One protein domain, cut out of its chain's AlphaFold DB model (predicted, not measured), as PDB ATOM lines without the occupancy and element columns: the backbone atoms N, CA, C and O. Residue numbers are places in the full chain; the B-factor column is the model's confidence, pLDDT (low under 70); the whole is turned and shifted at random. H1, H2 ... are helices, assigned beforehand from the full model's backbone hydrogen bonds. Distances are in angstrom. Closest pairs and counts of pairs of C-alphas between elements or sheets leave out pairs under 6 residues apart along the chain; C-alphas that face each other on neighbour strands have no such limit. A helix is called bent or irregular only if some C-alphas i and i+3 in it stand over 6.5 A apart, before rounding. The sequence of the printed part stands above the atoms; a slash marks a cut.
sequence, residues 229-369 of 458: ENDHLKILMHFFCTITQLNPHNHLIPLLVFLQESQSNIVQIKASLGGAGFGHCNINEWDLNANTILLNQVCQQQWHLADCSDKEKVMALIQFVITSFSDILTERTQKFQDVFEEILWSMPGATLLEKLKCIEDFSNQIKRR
ATOM      1  N   GLU A 229       3.714   1.821  38.664       67.69
ATOM      2  CA  GLU A 229       3.964   2.288  37.305       67.69
ATOM      3  C   GLU A 229       3.115   3.509  36.927       67.69
ATOM      4  O   GLU A 229       3.330   4.074  35.851       67.69
ATOM      5  N   ASN A 230       2.190   3.938  37.794       77.25
ATOM      6  CA  ASN A 230       1.354   5.115  37.581       77.25
ATOM      7  C   ASN A 230       2.203   6.395  37.572       77.25
ATOM      8  O   ASN A 230       2.970   6.660  38.497       77.25
ATOM      9  N   ASP A 231       2.047   7.206  36.528       80.56
ATOM     10  CA  ASP A 231       2.871   8.398  36.333       80.56
ATOM     11  C   ASP A 231       2.568   9.491  37.379       80.56
ATOM     12  O   ASP A 231       3.489  10.172  37.824       80.56
ATOM     13  N   HIS A 232       1.327   9.586  37.881       85.62
ATOM     14  CA  HIS A 232       0.967  10.494  38.979       85.62
ATOM     15  C   HIS A 232       1.668  10.107  40.287       85.62
ATOM     16  O   HIS A 232       2.233  10.970  40.958       85.62
ATOM     17  N   LEU A 233       1.698   8.808  40.615       83.56
ATOM     18  CA  LEU A 233       2.422   8.310  41.787       83.56
ATOM     19  C   LEU A 233       3.924   8.575  41.659       83.56
ATOM     20  O   LEU A 233       4.549   9.041  42.608       83.56
ATOM     21  N   LYS A 234       4.506   8.309  40.483       87.88
ATOM     22  CA  LYS A 234       5.931   8.561  40.230       87.88
ATOM     23  C   LYS A 234       6.283  10.032  40.394       87.88
ATOM     24  O   LYS A 234       7.298  10.324  41.011       87.88
ATOM     25  N   ILE A 235       5.457  10.948  39.887       91.19
ATOM     26  CA  ILE A 235       5.683  12.391  40.045       91.19
ATOM     27  C   ILE A 235       5.714  12.765  41.532       91.19
ATOM     28  O   ILE A 235       6.673  13.402  41.965       91.19
ATOM     29  N   LEU A 236       4.736  12.317  42.331       91.56
ATOM     30  CA  LEU A 236       4.731  12.566  43.779       91.56
ATOM     31  C   LEU A 236       5.965  11.948  44.455       91.56
ATOM     32  O   LEU A 236       6.658  12.631  45.209       91.56
ATOM     33  N   MET A 237       6.319  10.708  44.109       91.81
ATOM     34  CA  MET A 237       7.555  10.072  44.576       91.81
ATOM     35  C   MET A 237       8.794  10.902  44.228       91.81
ATOM     36  O   MET A 237       9.652  11.097  45.085       91.81
ATOM     37  N   HIS A 238       8.896  11.436  43.009       94.00
ATOM     38  CA  HIS A 238      10.006  12.295  42.602       94.00
ATOM     39  C   HIS A 238      10.081  13.581  43.434       94.00
ATOM     40  O   HIS A 238      11.178  13.930  43.869       94.00
ATOM     41  N   PHE A 239       8.954  14.237  43.729       94.50
ATOM     42  CA  PHE A 239       8.927  15.399  44.626       94.50
ATOM     43  C   PHE A 239       9.439  15.052  46.025       94.50
ATOM     44  O   PHE A 239      10.425  15.633  46.483       94.50
ATOM     45  N   PHE A 240       8.810  14.088  46.701       94.44
ATOM     46  CA  PHE A 240       9.118  13.821  48.107       94.44
ATOM     47  C   PHE A 240      10.493  13.177  48.298       94.44
ATOM     48  O   PHE A 240      11.187  13.527  49.250       94.44
ATOM     49  N   CYS A 241      10.953  12.328  47.375       93.75
ATOM     50  CA  CYS A 241      12.316  11.791  47.420       93.75
ATOM     51  C   CYS A 241      13.363  12.880  47.157       93.75
ATOM     52  O   CYS A 241      14.398  12.908  47.818       93.75
ATOM     53  N   THR A 242      13.084  13.840  46.266       93.56
ATOM     54  CA  THR A 242      13.986  14.982  46.033       93.56
ATOM     55  C   THR A 242      14.089  15.880  47.269       93.56
ATOM     56  O   THR A 242      15.198  16.233  47.669       93.56
ATOM     57  N   ILE A 243      12.959  16.205  47.910       93.81
ATOM     58  CA  ILE A 243      12.918  17.042  49.123       93.81
ATOM     59  C   ILE A 243      13.651  16.362  50.285       93.81
ATOM     60  O   ILE A 243      14.451  16.997  50.971       93.81
ATOM     61  N   THR A 244      13.405  15.065  50.485       92.12
ATOM     62  CA  THR A 244      14.006  14.261  51.567       92.12
ATOM     63  C   THR A 244      15.420  13.771  51.249       92.12
ATOM     64  O   THR A 244      16.062  13.159  52.095       92.12
ATOM     65  N   GLN A 245      15.929  14.082  50.051       88.94
ATOM     66  CA  GLN A 245      17.259  13.707  49.564       88.94
ATOM     67  C   GLN A 245      17.474  12.188  49.454       88.94
ATOM     68  O   GLN A 245      18.609  11.709  49.490       88.94
ATOM     69  N   LEU A 246      16.396  11.425  49.262       88.00
ATOM     70  CA  LEU A 246      16.460  10.011  48.915       88.00
ATOM     71  C   LEU A 246      16.833   9.868  47.437       88.00
ATOM     72  O   LEU A 246      16.124  10.366  46.564       88.00
ATOM     73  N   ASN A 247      17.957   9.201  47.159       83.44
ATOM     74  CA  ASN A 247      18.458   8.942  45.804       83.44
ATOM     75  C   ASN A 247      18.311  10.161  44.863       83.44
ATOM     76  O   ASN A 247      17.687  10.064  43.802       83.44
ATOM     77  N   PRO A 248      18.886  11.328  45.221       76.56
ATOM     78  CA  PRO A 248      18.554  12.611  44.601       76.56
ATOM     79  C   PRO A 248      18.823  12.620  43.095       76.56
ATOM     80  O   PRO A 248      18.094  13.252  42.342       76.56
ATOM     81  N   HIS A 249      19.808  11.859  42.617       78.75
ATOM     82  CA  HIS A 249      20.069  11.718  41.185       78.75
ATOM     83  C   HIS A 249      18.949  11.001  40.415       78.75
ATOM     84  O   HIS A 249      18.680  11.371  39.272       78.75
ATOM     85  N   ASN A 250      18.300  10.002  41.022       84.56
ATOM     86  CA  ASN A 250      17.228   9.229  40.388       84.56
ATOM     87  C   ASN A 250      15.917  10.014  40.338       84.56
ATOM     88  O   ASN A 250      15.134   9.831  39.409       84.56
ATOM     89  N   HIS A 251      15.679  10.883  41.326       90.44
ATOM     90  CA  HIS A 251      14.408  11.592  41.458       90.44
ATOM     91  C   HIS A 251      14.424  13.029  40.946       90.44
ATOM     92  O   HIS A 251      13.436  13.455  40.352       90.44
ATOM     93  N   LEU A 252      15.537  13.751  41.091       92.19
ATOM     94  CA  LEU A 252      15.608  15.151  40.682       92.19
ATOM     95  C   LEU A 252      15.536  15.308  39.163       92.19
ATOM     96  O   LEU A 252      14.851  16.197  38.684       92.19
ATOM     97  N   ILE A 253      16.226  14.467  38.387       90.31
ATOM     98  CA  ILE A 253      16.283  14.641  36.925       90.31
ATOM     99  C   ILE A 253      14.896  14.480  36.280       90.31
ATOM    100  O   ILE A 253      14.497  15.393  35.557       90.31
ATOM    101  N   PRO A 254      14.130  13.397  36.541       90.25
ATOM    102  CA  PRO A 254      12.761  13.290  36.038       90.25
ATOM    103  C   PRO A 254      11.884  14.467  36.468       90.25
ATOM    104  O   PRO A 254      11.050  14.923  35.691       90.25
ATOM    105  N   LEU A 255      12.104  14.984  37.682       92.19
ATOM    106  CA  LEU A 255      11.363  16.126  38.192       92.19
ATOM    107  C   LEU A 255      11.711  17.424  37.456       92.19
ATOM    108  O   LEU A 255      10.806  18.144  37.071       92.19
ATOM    109  N   LEU A 256      12.988  17.708  37.191       91.88
ATOM    110  CA  LEU A 256      13.398  18.888  36.418       91.88
ATOM    111  C   LEU A 256      12.848  18.851  34.987       91.88
ATOM    112  O   LEU A 256      12.411  19.876  34.472       91.88
ATOM    113  N   VAL A 257      12.817  17.667  34.366       88.94
ATOM    114  CA  VAL A 257      12.166  17.474  33.060       88.94
ATOM    115  C   VAL A 257      10.665  17.752  33.162       88.94
ATOM    116  O   VAL A 257      10.121  18.477  32.337       88.94
ATOM    117  N   PHE A 258       9.997  17.230  34.196       89.31
ATOM    118  CA  PHE A 258       8.575  17.487  34.445       89.31
ATOM    119  C   PHE A 258       8.274  18.975  34.691       89.31
ATOM    120  O   PHE A 258       7.256  19.481  34.228       89.31
ATOM    121  N   LEU A 259       9.177  19.689  35.366       90.69
ATOM    122  CA  LEU A 259       9.100  21.134  35.585       90.69
ATOM    123  C   LEU A 259       9.489  21.960  34.347       90.69
ATOM    124  O   LEU A 259       9.549  23.182  34.454       90.69
ATOM    125  N   GLN A 260       9.735  21.319  33.196       88.12
ATOM    126  CA  GLN A 260      10.101  21.952  31.923       88.12
ATOM    127  C   GLN A 260      11.399  22.775  32.006       88.12
ATOM    128  O   GLN A 260      11.499  23.889  31.493       88.12
ATOM    129  N   GLU A 261      12.404  22.259  32.713       92.31
ATOM    130  CA  GLU A 261      13.718  22.900  32.806       92.31
ATOM    131  C   GLU A 261      14.578  22.615  31.564       92.31
ATOM    132  O   GLU A 261      14.490  21.548  30.952       92.31
ATOM    133  N   SER A 262      15.447  23.559  31.190       90.75
ATOM    134  CA  SER A 262      16.282  23.403  29.993       90.75
ATOM    135  C   SER A 262      17.325  22.288  30.152       90.75
ATOM    136  O   SER A 262      17.889  22.072  31.229       90.75
ATOM    137  N   GLN A 263      17.664  21.601  29.056       86.81
ATOM    138  CA  GLN A 263      18.664  20.526  29.083       86.81
ATOM    139  C   GLN A 263      20.041  21.022  29.563       86.81
ATOM    140  O   GLN A 263      20.730  20.307  30.296       86.81
ATOM    141  N   SER A 264      20.441  22.244  29.194       87.81
ATOM    142  CA  SER A 264      21.682  22.868  29.677       87.81
ATOM    143  C   SER A 264      21.676  23.037  31.194       87.81
ATOM    144  O   SER A 264      22.657  22.671  31.844       87.81
ATOM    145  N   ASN A 265      20.562  23.506  31.761       90.69
ATOM    146  CA  ASN A 265      20.412  23.685  33.202       90.69
ATOM    147  C   ASN A 265      20.392  22.339  33.929       90.69
ATOM    148  O   ASN A 265      21.087  22.172  34.928       90.69
ATOM    149  N   ILE A 266      19.691  21.333  33.396       90.06
ATOM    150  CA  ILE A 266      19.665  19.977  33.969       90.06
ATOM    151  C   ILE A 266      21.080  19.388  34.060       90.06
ATOM    152  O   ILE A 266      21.446  18.802  35.083       90.06
ATOM    153  N   VAL A 267      21.901  19.557  33.018       87.75
ATOM    154  CA  VAL A 267      23.295  19.084  33.013       87.75
ATOM    155  C   VAL A 267      24.141  19.831  34.049       87.75
ATOM    156  O   VAL A 267      24.909  19.191  34.772       87.75
ATOM    157  N   GLN A 268      23.978  21.152  34.166       87.44
ATOM    158  CA  GLN A 268      24.691  21.972  35.154       87.44
ATOM    159  C   GLN A 268      24.310  21.610  36.597       87.44
ATOM    160  O   GLN A 268      25.192  21.392  37.434       87.44
ATOM    161  N   ILE A 269      23.011  21.460  36.876       88.56
ATOM    162  CA  ILE A 269      22.496  21.034  38.182       88.56
ATOM    163  C   ILE A 269      23.061  19.656  38.525       88.56
ATOM    164  O   ILE A 269      23.639  19.471  39.595       88.56
ATOM    165  N   LYS A 270      22.982  18.694  37.596       85.94
ATOM    166  CA  LYS A 270      23.493  17.333  37.801       85.94
ATOM    167  C   LYS A 270      24.984  17.313  38.139       85.94
ATOM    168  O   LYS A 270      25.384  16.569  39.034       85.94
ATOM    169  N   ALA A 271      25.791  18.114  37.440       84.50
ATOM    170  CA  ALA A 271      27.229  18.218  37.687       84.50
ATOM    171  C   ALA A 271      27.548  18.810  39.072       84.50
ATOM    172  O   ALA A 271      28.561  18.458  39.672       84.50
ATOM    173  N   SER A 272      26.663  19.661  39.590       83.75
ATOM    174  CA  SER A 272      26.858  20.389  40.847       83.75
ATOM    175  C   SER A 272      26.378  19.639  42.089       83.75
ATOM    176  O   SER A 272      26.729  20.033  43.198       83.75
ATOM    177  N   LEU A 273      25.591  18.567  41.937       80.69
ATOM    178  CA  LEU A 273      25.034  17.835  43.079       80.69
ATOM    179  C   LEU A 273      26.122  17.184  43.935       80.69
ATOM    180  O   LEU A 273      25.999  17.210  45.145       80.69
ATOM    181  N   GLY A 274      27.195  16.624  43.362       65.94
ATOM    182  CA  GLY A 274      28.357  16.131  44.129       65.94
ATOM    183  C   GLY A 274      28.057  15.158  45.290       65.94
ATOM    184  O   GLY A 274      28.898  14.999  46.170       65.94
ATOM    185  N   GLY A 275      26.871  14.537  45.324       66.88
ATOM    186  CA  GLY A 275      26.362  13.737  46.449       66.88
ATOM    187  C   GLY A 275      25.519  14.503  47.487       66.88
ATOM    188  O   GLY A 275      24.906  13.872  48.342       66.88
ATOM    189  N   ALA A 276      25.443  15.832  47.413       70.81
ATOM    190  CA  ALA A 276      24.529  16.672  48.181       70.81
ATOM    191  C   ALA A 276      23.140  16.766  47.517       70.81
ATOM    192  O   ALA A 276      23.001  16.686  46.295       70.81
ATOM    193  N   GLY A 277      22.090  16.946  48.326       82.56
ATOM    194  CA  GLY A 277      20.730  17.174  47.827       82.56
ATOM    195  C   GLY A 277      20.553  18.541  47.157       82.56
ATOM    196  O   GLY A 277      21.286  19.484  47.453       82.56
ATOM    197  N   PHE A 278      19.531  18.666  46.304       89.44
ATOM    198  CA  PHE A 278      19.282  19.865  45.491       89.44
ATOM    199  C   PHE A 278      19.183  21.161  46.306       89.44
ATOM    200  O   PHE A 278      19.653  22.199  45.853       89.44
ATOM    201  N   GLY A 279      18.650  21.100  47.533       86.25
ATOM    202  CA  GLY A 279      18.572  22.264  48.421       86.25
ATOM    203  C   GLY A 279      19.935  22.892  48.755       86.25
ATOM    204  O   GLY A 279      20.009  24.082  49.033       86.25
ATOM    205  N   HIS A 280      21.036  22.144  48.672       85.25
ATOM    206  CA  HIS A 280      22.377  22.663  48.961       85.25
ATOM    207  C   HIS A 280      23.069  23.293  47.743       85.25
ATOM    208  O   HIS A 280      24.155  23.856  47.879       85.25
ATOM    209  N   CYS A 281      22.469  23.209  46.552       86.19
ATOM    210  CA  CYS A 281      23.019  23.828  45.352       86.19
ATOM    211  C   CYS A 281      22.824  25.349  45.399       86.19
ATOM    212  O   CYS A 281      21.714  25.837  45.618       86.19
ATOM    213  N   ASN A 282      23.896  26.103  45.141       84.31
ATOM    214  CA  ASN A 282      23.801  27.544  44.927       84.31
ATOM    215  C   ASN A 282      23.302  27.812  43.503       84.31
ATOM    216  O   ASN A 282      24.075  27.740  42.553       84.31
ATOM    217  N   ILE A 283      22.009  28.109  43.376       87.50
ATOM    218  CA  ILE A 283      21.343  28.326  42.086       87.50
ATOM    219  C   ILE A 283      21.338  29.790  41.623       87.50
ATOM    220  O   ILE A 283      20.874  30.074  40.527       87.50
ATOM    221  N   ASN A 284      21.844  30.728  42.435       82.88
ATOM    222  CA  ASN A 284      21.709  32.173  42.185       82.88
ATOM    223  C   ASN A 284      22.426  32.660  40.915       82.88
ATOM    224  O   ASN A 284      22.159  33.762  40.442       82.88
ATOM    225  N   GLU A 285      23.365  31.870  40.398       81.00
ATOM    226  CA  GLU A 285      24.147  32.192  39.202       81.00
ATOM    227  C   GLU A 285      23.565  31.564  37.926       81.00
ATOM    228  O   GLU A 285      24.122  31.750  36.845       81.00
ATOM    229  N   TRP A 286      22.465  30.811  38.036       87.50
ATOM    230  CA  TRP A 286      21.852  30.089  36.923       87.50
ATOM    231  C   TRP A 286      20.525  30.723  36.515       87.50
ATOM    232  O   TRP A 286      19.712  31.104  37.355       87.50
ATOM    233  N   ASP A 287      20.298  30.794  35.207       90.62
ATOM    234  CA  ASP A 287      19.028  31.228  34.627       90.62
ATOM    235  C   ASP A 287      18.063  30.036  34.580       90.62
ATOM    236  O   ASP A 287      17.971  29.324  33.580       90.62
ATOM    237  N   LEU A 288      17.448  29.739  35.729       91.75
ATOM    238  CA  LEU A 288      16.522  28.619  35.916       91.75
ATOM    239  C   LEU A 288      15.073  29.065  35.755       91.75
ATOM    240  O   LEU A 288      14.723  30.216  36.032       91.75
ATOM    241  N   ASN A 289      14.196  28.129  35.402       91.50
ATOM    242  CA  ASN A 289      12.773  28.421  35.368       91.50
ATOM    243  C   ASN A 289      12.202  28.622  36.792       91.50
ATOM    244  O   ASN A 289      12.751  28.153  37.796       91.50
ATOM    245  N   ALA A 290      11.069  29.327  36.889       91.75
ATOM    246  CA  ALA A 290      10.474  29.706  38.173       91.75
ATOM    247  C   ALA A 290      10.143  28.498  39.068       91.75
ATOM    248  O   ALA A 290      10.299  28.560  40.289       91.75
ATOM    249  N   ASN A 291       9.737  27.381  38.464       93.00
ATOM    250  CA  ASN A 291       9.338  26.176  39.184       93.00
ATOM    251  C   ASN A 291      10.540  25.419  39.754       93.00
ATOM    252  O   ASN A 291      10.470  24.891  40.863       93.00
ATOM    253  N   THR A 292      11.665  25.406  39.045       94.06
ATOM    254  CA  THR A 292      12.930  24.845  39.519       94.06
ATOM    255  C   THR A 292      13.500  25.669  40.670       94.06
ATOM    256  O   THR A 292      13.981  25.101  41.654       94.06
ATOM    257  N   ILE A 293      13.406  27.003  40.591       93.88
ATOM    258  CA  ILE A 293      13.783  27.899  41.696       93.88
ATOM    259  C   ILE A 293      12.913  27.605  42.923       93.88
ATOM    260  O   ILE A 293      13.440  27.425  44.024       93.88
ATOM    261  N   LEU A 294      11.594  27.493  42.738       94.56
ATOM    262  CA  LEU A 294      10.666  27.135  43.807       94.56
ATOM    263  C   LEU A 294      11.011  25.768  44.414       94.56
ATOM    264  O   LEU A 294      11.113  25.647  45.633       94.56
ATOM    265  N   LEU A 295      11.275  24.748  43.590       94.81
ATOM    266  CA  LEU A 295      11.686  23.423  44.059       94.81
ATOM    267  C   LEU A 295      12.954  23.492  44.923       94.81
ATOM    268  O   LEU A 295      13.013  22.843  45.969       94.81
ATOM    269  N   ASN A 296      13.952  24.286  44.524       94.38
ATOM    270  CA  ASN A 296      15.180  24.477  45.300       94.38
ATOM    271  C   ASN A 296      14.888  25.088  46.679       94.38
ATOM    272  O   ASN A 296      15.374  24.574  47.689       94.38
ATOM    273  N   GLN A 297      14.035  26.116  46.734       93.81
ATOM    274  CA  GLN A 297      13.609  26.756  47.983       93.81
ATOM    275  C   GLN A 297      12.853  25.784  48.897       93.81
ATOM    276  O   GLN A 297      13.130  25.719  50.095       93.81
ATOM    277  N   VAL A 298      11.940  24.980  48.340       94.50
ATOM    278  CA  VAL A 298      11.223  23.947  49.103       94.50
ATOM    279  C   VAL A 298      12.208  22.921  49.664       94.50
ATOM    280  O   VAL A 298      12.139  22.599  50.849       94.50
ATOM    281  N   CYS A 299      13.176  22.465  48.866       93.38
ATOM    282  CA  CYS A 299      14.215  21.548  49.336       93.38
ATOM    283  C   CYS A 299      15.062  22.169  50.460       93.38
ATOM    284  O   CYS A 299      15.342  21.492  51.442       93.38
ATOM    285  N   GLN A 300      15.435  23.450  50.363       91.88
ATOM    286  CA  GLN A 300      16.184  24.165  51.408       91.88
ATOM    287  C   GLN A 300      15.426  24.265  52.730       91.88
ATOM    288  O   GLN A 300      16.027  24.166  53.799       91.88
ATOM    289  N   GLN A 301      14.111  24.466  52.662       92.44
ATOM    290  CA  GLN A 301      13.287  24.704  53.842       92.44
ATOM    291  C   GLN A 301      12.794  23.406  54.485       92.44
ATOM    292  O   GLN A 301      12.729  23.332  55.708       92.44
ATOM    293  N   GLN A 302      12.465  22.386  53.689       94.06
ATOM    294  CA  GLN A 302      11.687  21.229  54.146       94.06
ATOM    295  C   GLN A 302      12.482  19.923  54.258       94.06
ATOM    296  O   GLN A 302      11.940  18.935  54.747       94.06
ATOM    297  N   TRP A 303      13.762  19.887  53.868       89.62
ATOM    298  CA  TRP A 303      14.557  18.646  53.907       89.62
ATOM    299  C   TRP A 303      14.621  17.987  55.293       89.62
ATOM    300  O   TRP A 303      14.665  16.764  55.393       89.62
ATOM    301  N   HIS A 304      14.583  18.784  56.366       89.19
ATOM    302  CA  HIS A 304      14.621  18.309  57.752       89.19
ATOM    303  C   HIS A 304      13.408  17.440  58.134       89.19
ATOM    304  O   HIS A 304      13.455  16.725  59.132       89.19
ATOM    305  N   LEU A 305      12.324  17.477  57.346       92.88
ATOM    306  CA  LEU A 305      11.155  16.621  57.544       92.88
ATOM    307  C   LEU A 305      11.383  15.169  57.095       92.88
ATOM    308  O   LEU A 305      10.519  14.331  57.336       92.88
ATOM    309  N   ALA A 306      12.538  14.843  56.505       90.31
ATOM    310  CA  ALA A 306      12.923  13.466  56.190       90.31
ATOM    311  C   ALA A 306      12.861  12.545  57.425       90.31
ATOM    312  O   ALA A 306      12.288  11.458  57.355       90.31
ATOM    313  N   ASP A 307      13.350  13.018  58.574       91.75
ATOM    314  CA  ASP A 307      13.346  12.276  59.842       91.75
ATOM    315  C   ASP A 307      12.054  12.487  60.660       91.75
ATOM    316  O   ASP A 307      11.966  12.109  61.828       91.75
ATOM    317  N   CYS A 308      11.031  13.111  60.067       93.19
ATOM    318  CA  CYS A 308       9.777  13.389  60.752       93.19
ATOM    319  C   CYS A 308       8.918  12.124  60.872       93.19
ATOM    320  O   CYS A 308       8.642  11.453  59.878       93.19
ATOM    321  N   SER A 309       8.455  11.842  62.091       90.25
ATOM    322  CA  SER A 309       7.469  10.796  62.401       90.25
ATOM    323  C   SER A 309       6.068  11.352  62.694       90.25
ATOM    324  O   SER A 309       5.120  10.595  62.894       90.25
ATOM    325  N   ASP A 310       5.927  12.679  62.729       92.81
ATOM    326  CA  ASP A 310       4.675  13.367  63.033       92.81
ATOM    327  C   ASP A 310       3.780  13.417  61.789       92.81
ATOM    328  O   ASP A 310       4.091  14.082  60.795       92.81
ATOM    329  N   LYS A 311       2.647  12.711  61.864       90.00
ATOM    330  CA  LYS A 311       1.683  12.607  60.769       90.00
ATOM    331  C   LYS A 311       1.168  13.966  60.312       90.00
ATOM    332  O   LYS A 311       1.097  14.190  59.109       90.00
ATOM    333  N   GLU A 312       0.845  14.884  61.218       92.31
ATOM    334  CA  GLU A 312       0.264  16.177  60.835       92.31
ATOM    335  C   GLU A 312       1.261  17.025  60.042       92.31
ATOM    336  O   GLU A 312       0.896  17.652  59.048       92.31
ATOM    337  N   LYS A 313       2.544  16.987  60.420       92.62
ATOM    338  CA  LYS A 313       3.603  17.720  59.710       92.62
ATOM    339  C   LYS A 313       3.885  17.148  58.326       92.62
ATOM    340  O   LYS A 313       4.066  17.916  57.383       92.62
ATOM    341  N   VAL A 314       3.903  15.821  58.193       93.12
ATOM    342  CA  VAL A 314       4.073  15.157  56.889       93.12
ATOM    343  C   VAL A 314       2.899  15.484  55.966       93.12
ATOM    344  O   VAL A 314       3.108  15.847  54.813       93.12
ATOM    345  N   MET A 315       1.672  15.441  56.482       91.81
ATOM    346  CA  MET A 315       0.470  15.797  55.722       91.81
ATOM    347  C   MET A 315       0.472  17.270  55.297       91.81
ATOM    348  O   MET A 315       0.164  17.591  54.151       91.81
ATOM    349  N   ALA A 316       0.895  18.173  56.188       93.31
ATOM    350  CA  ALA A 316       1.052  19.587  55.860       93.31
ATOM    351  C   ALA A 316       2.100  19.814  54.757       93.31
ATOM    352  O   ALA A 316       1.888  20.656  53.886       93.31
ATOM    353  N   LEU A 317       3.198  19.046  54.753       94.50
ATOM    354  CA  LEU A 317       4.188  19.077  53.675       94.50
ATOM    355  C   LEU A 317       3.588  18.610  52.345       94.50
ATOM    356  O   LEU A 317       3.806  19.263  51.325       94.50
ATOM    357  N   ILE A 318       2.829  17.509  52.347       93.12
ATOM    358  CA  ILE A 318       2.188  16.979  51.136       93.12
ATOM    359  C   ILE A 318       1.245  18.023  50.535       93.12
ATOM    360  O   ILE A 318       1.384  18.385  49.365       93.12
ATOM    361  N   GLN A 319       0.363  18.581  51.366       92.88
ATOM    362  CA  GLN A 319      -0.565  19.626  50.950       92.88
ATOM    363  C   GLN A 319       0.164  20.871  50.435       92.88
ATOM    364  O   GLN A 319      -0.240  21.459  49.429       92.88
ATOM    365  N   PHE A 320       1.241  21.282  51.111       93.94
ATOM    366  CA  PHE A 320       2.046  22.431  50.713       93.94
ATOM    367  C   PHE A 320       2.652  22.233  49.321       93.94
ATOM    368  O   PHE A 320       2.454  23.086  48.462       93.94
ATOM    369  N   VAL A 321       3.299  21.092  49.061       93.31
ATOM    370  CA  VAL A 321       3.884  20.781  47.745       93.31
ATOM    371  C   VAL A 321       2.806  20.779  46.660       93.31
ATOM    372  O   VAL A 321       2.975  21.418  45.625       93.31
ATOM    373  N   ILE A 322       1.668  20.129  46.898       91.19
ATOM    374  CA  ILE A 322       0.587  20.054  45.904       91.19
ATOM    375  C   ILE A 322       0.022  21.440  45.587       91.19
ATOM    376  O   ILE A 322      -0.232  21.755  44.427       91.19
ATOM    377  N   THR A 323      -0.114  22.293  46.602       91.81
ATOM    378  CA  THR A 323      -0.603  23.667  46.429       91.81
ATOM    379  C   THR A 323       0.422  24.530  45.687       91.81
ATOM    380  O   THR A 323       0.063  25.236  44.745       91.81
ATOM    381  N   SER A 324       1.701  24.445  46.067       91.94
ATOM    382  CA  SER A 324       2.800  25.213  45.469       91.94
ATOM    383  C   SER A 324       3.056  24.888  43.998       91.94
ATOM    384  O   SER A 324       3.520  25.760  43.272       91.94
ATOM    385  N   PHE A 325       2.751  23.667  43.553       91.94
ATOM    386  CA  PHE A 325       2.938  23.224  42.165       91.94
ATOM    387  C   PHE A 325       1.608  22.974  41.432       91.94
ATOM    388  O   PHE A 325       1.583  22.281  40.415       91.94
ATOM    389  N   SER A 326       0.501  23.531  41.934       88.81
ATOM    390  CA  SER A 326      -0.853  23.302  41.402       88.81
ATOM    391  C   SER A 326      -1.026  23.700  39.931       88.81
ATOM    392  O   SER A 326      -1.777  23.036  39.222       88.81
ATOM    393  N   ASP A 327      -0.282  24.700  39.453       84.00
ATOM    394  CA  ASP A 327      -0.321  25.149  38.053       84.00
ATOM    395  C   ASP A 327       0.239  24.110  37.062       84.00
ATOM    396  O   ASP A 327      -0.145  24.090  35.895       84.00
ATOM    397  N   ILE A 328       1.135  23.224  37.516       84.81
ATOM    398  CA  ILE A 328       1.762  22.179  36.682       84.81
ATOM    399  C   ILE A 328       1.153  20.803  36.972       84.81
ATOM    400  O   ILE A 328       1.061  19.938  36.097       84.81
ATOM    401  N   LEU A 329       0.744  20.562  38.218       84.69
ATOM    402  CA  LEU A 329       0.110  19.314  38.609       84.69
ATOM    403  C   LEU A 329      -1.311  19.257  38.050       84.69
ATOM    404  O   LEU A 329      -2.189  20.001  38.477       84.69
ATOM    405  N   THR A 330      -1.564  18.307  37.147       79.19
ATOM    406  CA  THR A 330      -2.920  18.058  36.630       79.19
ATOM    407  C   THR A 330      -3.922  17.828  37.767       79.19
ATOM    408  O   THR A 330      -3.568  17.241  38.791       79.19
ATOM    409  N   GLU A 331      -5.195  18.182  37.560       76.12
ATOM    410  CA  GLU A 331      -6.279  17.921  38.528       76.12
ATOM    411  C   GLU A 331      -6.308  16.445  38.969       76.12
ATOM    412  O   GLU A 331      -6.579  16.114  40.122       76.12
ATOM    413  N   ARG A 332      -5.952  15.534  38.056       68.50
ATOM    414  CA  ARG A 332      -5.850  14.101  38.334       68.50
ATOM    415  C   ARG A 332      -4.677  13.750  39.252       68.50
ATOM    416  O   ARG A 332      -4.843  12.882  40.099       68.50
ATOM    417  N   THR A 333      -3.529  14.419  39.116       75.75
ATOM    418  CA  THR A 333      -2.398  14.260  40.048       75.75
ATOM    419  C   THR A 333      -2.756  14.786  41.432       75.75
ATOM    420  O   THR A 333      -2.425  14.147  42.423       75.75
ATOM    421  N   GLN A 334      -3.473  15.913  41.504       75.56
ATOM    422  CA  GLN A 334      -3.922  16.494  42.771       75.56
ATOM    423  C   GLN A 334      -4.888  15.548  43.499       75.56
ATOM    424  O   GLN A 334      -4.689  15.249  44.667       75.56
ATOM    425  N   LYS A 335      -5.859  14.961  42.786       76.38
ATOM    426  CA  LYS A 335      -6.746  13.915  43.339       76.38
ATOM    427  C   LYS A 335      -6.019  12.617  43.713       76.38
ATOM    428  O   LYS A 335      -6.580  11.795  44.424       76.38
ATOM    429  N   PHE A 336      -4.795  12.406  43.228       79.06
ATOM    430  CA  PHE A 336      -3.979  11.243  43.586       79.06
ATOM    431  C   PHE A 336      -3.278  11.401  44.946       79.06
ATOM    432  O   PHE A 336      -2.638  10.460  45.413       79.06
ATOM    433  N   GLN A 337      -3.406  12.571  45.580       83.44
ATOM    434  CA  GLN A 337      -2.911  12.847  46.924       83.44
ATOM    435  C   GLN A 337      -3.390  11.807  47.936       83.44
ATOM    436  O   GLN A 337      -2.559  11.181  48.587       83.44
ATOM    437  N   ASP A 338      -4.701  11.572  48.003       78.69
ATOM    438  CA  ASP A 338      -5.311  10.664  48.982       78.69
ATOM    439  C   ASP A 338      -4.726   9.247  48.857       78.69
ATOM    440  O   ASP A 338      -4.329   8.622  49.839       78.69
ATOM    441  N   VAL A 339      -4.562   8.774  47.617       76.56
ATOM    442  CA  VAL A 339      -3.963   7.465  47.321       76.56
ATOM    443  C   VAL A 339      -2.494   7.419  47.748       76.56
ATOM    444  O   VAL A 339      -2.041   6.430  48.322       76.56
ATOM    445  N   PHE A 340      -1.725   8.476  47.476       85.00
ATOM    446  CA  PHE A 340      -0.326   8.553  47.897       85.00
ATOM    447  C   PHE A 340      -0.188   8.544  49.422       85.00
ATOM    448  O   PHE A 340       0.686   7.858  49.954       85.00
ATOM    449  N   GLU A 341      -1.062   9.260  50.125       85.38
ATOM    450  CA  GLU A 341      -1.104   9.292  51.584       85.38
ATOM    451  C   GLU A 341      -1.427   7.913  52.163       85.38
ATOM    452  O   GLU A 341      -0.715   7.437  53.050       85.38
ATOM    453  N   GLU A 342      -2.446   7.233  51.638       77.62
ATOM    454  CA  GLU A 342      -2.790   5.866  52.040       77.62
ATOM    455  C   GLU A 342      -1.614   4.899  51.855       77.62
ATOM    456  O   GLU A 342      -1.282   4.144  52.776       77.62
ATOM    457  N   ILE A 343      -0.938   4.957  50.699       78.50
ATOM    458  CA  ILE A 343       0.262   4.156  50.432       78.50
ATOM    459  C   ILE A 343       1.332   4.474  51.474       78.50
ATOM    460  O   ILE A 343       1.815   3.563  52.144       78.50
ATOM    461  N   LEU A 344       1.678   5.748  51.661       85.19
ATOM    462  CA  LEU A 344       2.734   6.175  52.577       85.19
ATOM    463  C   LEU A 344       2.488   5.690  54.011       85.19
ATOM    464  O   LEU A 344       3.402   5.193  54.677       85.19
ATOM    465  N   TRP A 345       1.247   5.783  54.489       85.00
ATOM    466  CA  TRP A 345       0.898   5.359  55.843       85.00
ATOM    467  C   TRP A 345       0.809   3.842  56.000       85.00
ATOM    468  O   TRP A 345       1.065   3.355  57.100       85.00
ATOM    469  N   SER A 346       0.547   3.102  54.920       75.75
ATOM    470  CA  SER A 346       0.577   1.633  54.924       75.75
ATOM    471  C   SER A 346       1.990   1.037  54.977       75.75
ATOM    472  O   SER A 346       2.152  -0.121  55.355       75.75
ATOM    473  N   MET A 347       3.019   1.812  54.620       79.69
ATOM    474  CA  MET A 347       4.396   1.318  54.534       79.69
ATOM    475  C   MET A 347       5.067   1.210  55.908       79.69
ATOM    476  O   MET A 347       4.866   2.085  56.764       79.69
ATOM    477  N   PRO A 348       5.916   0.189  56.128       67.69
ATOM    478  CA  PRO A 348       6.716   0.093  57.341       67.69
ATOM    479  C   PRO A 348       7.725   1.253  57.421       67.69
ATOM    480  O   PRO A 348       8.142   1.806  56.406       67.69
ATOM    481  N   GLY A 349       8.100   1.640  58.642       80.50
ATOM    482  CA  GLY A 349       9.011   2.761  58.907       80.50
ATOM    483  C   GLY A 349       8.413   3.800  59.857       80.50
ATOM    484  O   GLY A 349       7.207   4.057  59.840       80.50
ATOM    485  N   ALA A 350       9.262   4.374  60.705       85.31
ATOM    486  CA  ALA A 350       8.908   5.388  61.690       85.31
ATOM    487  C   ALA A 350       8.975   6.809  61.115       85.31
ATOM    488  O   ALA A 350       8.206   7.668  61.544       85.31
ATOM    489  N   THR A 351       9.870   7.059  60.155       94.00
ATOM    490  CA  THR A 351      10.062   8.384  59.545       94.00
ATOM    491  C   THR A 351       9.556   8.442  58.105       94.00
ATOM    492  O   THR A 351       9.386   7.414  57.441       94.00
ATOM    493  N   LEU A 352       9.327   9.658  57.598       94.00
ATOM    494  CA  LEU A 352       8.977   9.894  56.196       94.00
ATOM    495  C   LEU A 352       9.998   9.260  55.239       94.00
ATOM    496  O   LEU A 352       9.609   8.593  54.281       94.00
ATOM    497  N   LEU A 353      11.295   9.423  55.513       94.00
ATOM    498  CA  LEU A 353      12.369   8.873  54.689       94.00
ATOM    499  C   LEU A 353      12.341   7.339  54.646       94.00
ATOM    500  O   LEU A 353      12.478   6.757  53.571       94.00
ATOM    501  N   GLU A 354      12.138   6.680  55.789       88.56
ATOM    502  CA  GLU A 354      12.049   5.215  55.861       88.56
ATOM    503  C   GLU A 354      10.865   4.682  55.051       88.56
ATOM    504  O   GLU A 354      11.013   3.717  54.298       88.56
ATOM    505  N   LYS A 355       9.709   5.347  55.145       90.88
ATOM    506  CA  LYS A 355       8.508   4.988  54.383       90.88
ATOM    507  C   LYS A 355       8.708   5.175  52.879       90.88
ATOM    508  O   LYS A 355       8.396   4.269  52.111       90.88
ATOM    509  N   LEU A 356       9.274   6.308  52.451       92.44
ATOM    510  CA  LEU A 356       9.592   6.566  51.038       92.44
ATOM    511  C   LEU A 356      10.600   5.558  50.483       92.44
ATOM    512  O   LEU A 356      10.433   5.079  49.362       92.44
ATOM    513  N   LYS A 357      11.607   5.190  51.281       90.62
ATOM    514  CA  LYS A 357      12.576   4.158  50.915       90.62
ATOM    515  C   LYS A 357      11.908   2.801  50.723       90.62
ATOM    516  O   LYS A 357      12.187   2.140  49.731       90.62
ATOM    517  N   CYS A 358      10.990   2.417  51.610       81.50
ATOM    518  CA  CYS A 358      10.218   1.187  51.433       81.50
ATOM    519  C   CYS A 358       9.438   1.213  50.113       81.50
ATOM    520  O   CYS A 358       9.512   0.252  49.353       81.50
ATOM    521  N   ILE A 359       8.765   2.323  49.792       84.69
ATOM    522  CA  ILE A 359       8.045   2.477  48.516       84.69
ATOM    523  C   ILE A 359       8.989   2.326  47.313       84.69
ATOM    524  O   ILE A 359       8.663   1.625  46.352       84.69
ATOM    525  N   GLU A 360      10.153   2.980  47.346       85.00
ATOM    526  CA  GLU A 360      11.139   2.907  46.263       85.00
ATOM    527  C   GLU A 360      11.692   1.481  46.098       85.00
ATOM    528  O   GLU A 360      11.775   0.974  44.974       85.00
ATOM    529  N   ASP A 361      12.012   0.807  47.205       80.69
ATOM    530  CA  ASP A 361      12.494  -0.573  47.217       80.69
ATOM    531  C   ASP A 361      11.432  -1.535  46.661       80.69
ATOM    532  O   ASP A 361      11.752  -2.359  45.798       80.69
ATOM    533  N   PHE A 362      10.163  -1.386  47.057       72.81
ATOM    534  CA  PHE A 362       9.042  -2.150  46.497       72.81
ATOM    535  C   PHE A 362       8.904  -1.930  44.985       72.81
ATOM    536  O   PHE A 362       8.858  -2.895  44.217       72.81
ATOM    537  N   SER A 363       8.910  -0.672  44.529       73.56
ATOM    538  CA  SER A 363       8.824  -0.337  43.100       73.56
ATOM    539  C   SER A 363       9.977  -0.948  42.290       73.56
ATOM    540  O   SER A 363       9.773  -1.472  41.190       73.56
ATOM    541  N   ASN A 364      11.196  -0.920  42.832       70.06
ATOM    542  CA  ASN A 364      12.379  -1.467  42.173       70.06
ATOM    543  C   ASN A 364      12.404  -2.999  42.163       70.06
ATOM    544  O   ASN A 364      12.878  -3.582  41.186       70.06
ATOM    545  N   GLN A 365      11.890  -3.656  43.207       65.44
ATOM    546  CA  GLN A 365      11.720  -5.110  43.216       65.44
ATOM    547  C   GLN A 365      10.777  -5.548  42.097       65.44
ATOM    548  O   GLN A 365      11.136  -6.434  41.329       65.44
ATOM    549  N   ILE A 366       9.648  -4.860  41.913       60.38
ATOM    550  CA  ILE A 366       8.692  -5.169  40.840       60.38
ATOM    551  C   ILE A 366       9.327  -5.051  39.450       60.38
ATOM    552  O   ILE A 366       9.120  -5.920  38.610       60.38
ATOM    553  N   LYS A 367      10.166  -4.034  39.211       56.66
ATOM    554  CA  LYS A 367      10.869  -3.861  37.923       56.66
ATOM    555  C   LYS A 367      11.952  -4.910  37.650       56.66
ATOM    556  O   LYS A 367      12.315  -5.100  36.493       56.66
ATOM    557  N   ARG A 368      12.517  -5.533  38.690       48.44
ATOM    558  CA  ARG A 368      13.574  -6.558  38.582       48.44
ATOM    559  C   ARG A 368      13.035  -7.985  38.504       48.44
ATOM    560  O   ARG A 368      13.826  -8.901  38.302       48.44
ATOM    561  N   ARG A 369      11.728  -8.181  38.685       50.47
ATOM    562  CA  ARG A 369      11.095  -9.497  38.598       50.47
ATOM    563  C   ARG A 369      10.998  -9.910  37.131       50.47
ATOM    564  O   ARG A 369      10.054  -9.556  36.430       50.47
TER     565      ARG A 369
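Overview. This is residues 229 to 369 of the 458 residues of the protein "DNA helicase" of Shewanella sp. SG41-4 (UniProt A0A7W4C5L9). What does the model look like? It is a compact, rounded cluster of helices with H1 at its core: H2 packs on H1 and folds back into H3, the end of H1 packs on the long, kinked H4, and H4 folds back into H5. On other sides of H1 lie H6, H7 and H8, of which H8 meets the rest with its first part and then runs away from H4. What is the make-up? The printed part has 141 residues and is all helix, with eight named helices, H1 to H8 in chain order, and no named strand. How large is it? The radius of gyration of the C-alphas is 14.5 A, and the spans are 41 by 31 by 27 A.

Along the chain. Where is the longest helix? H4, residues 290 to 307, runs 28.0 A from C-alpha 290 at (10.474, 29.706, 38.173). It is irregular, with C-alphas 301 and 304 7.6 A apart and a kink of 48 degrees near residue 301. Where are the others? H1 is residues 231 to 244, 19.8 A long from (2.871, 8.398, 36.333), H2 is 248 to 258, H3 is 263 to 272, and H5 is 311 to 324, 19.9 A long. H6 is residues 331 to 335, H7 is 337 to 346, and H8 is 352 to 368, 24.5 A long, ending at (13.574, -6.558, 38.582).

Arrangement. What does H4 touch? It touches H1, the hub, at a steep tilt of 67 degrees, the closest C-alphas being those of Ile 243 and Cys 299, 4.7 A apart. H4 and H5 form a helical hairpin but only just touch, with 3 pairs of C-alphas within 8 A, closest at Leu 305 and Val 314, 7.3 A; H4 and H8 touch only at their ends, closest at Ala 306 and Leu 353, 4.9 A. What else meets H1? H2 touches it, with the C-alphas of His 238 and His 251 4.6 A apart, and H2 forms a helical hairpin with H3, closest at Leu 256 and Ile 266, 6.8 A. H8 touches H1 at Thr 244 and Leu 353, 6.4 A, and H6 only just touches it, with 3 pairs within 8 A, closest at His 232 and Thr 333, 5.2 A. Where is H7? It touches H8 about perpendicular, 87 degrees, closest at Leu 344 and Lys 355, 6.2 A. What of the backbones? Every O i to N i+4 pair is within hydrogen-bond range in H1, H3, H5, H6, H7 and H8, against 5 of 7 in H2 and 10 of 14 in H4.

Size, cuts and confidence. How far does it reach? The two C-alphas farthest apart are those of Glu 285 and Arg 369, 43.7 A. Which link is long? H3 to H4, residues 273 to 289, is long, and the printed part has no cut. Where is confidence low? The mean pLDDT of the printed part is 85.8, and 10 residues are under 70, among them 365 to 369.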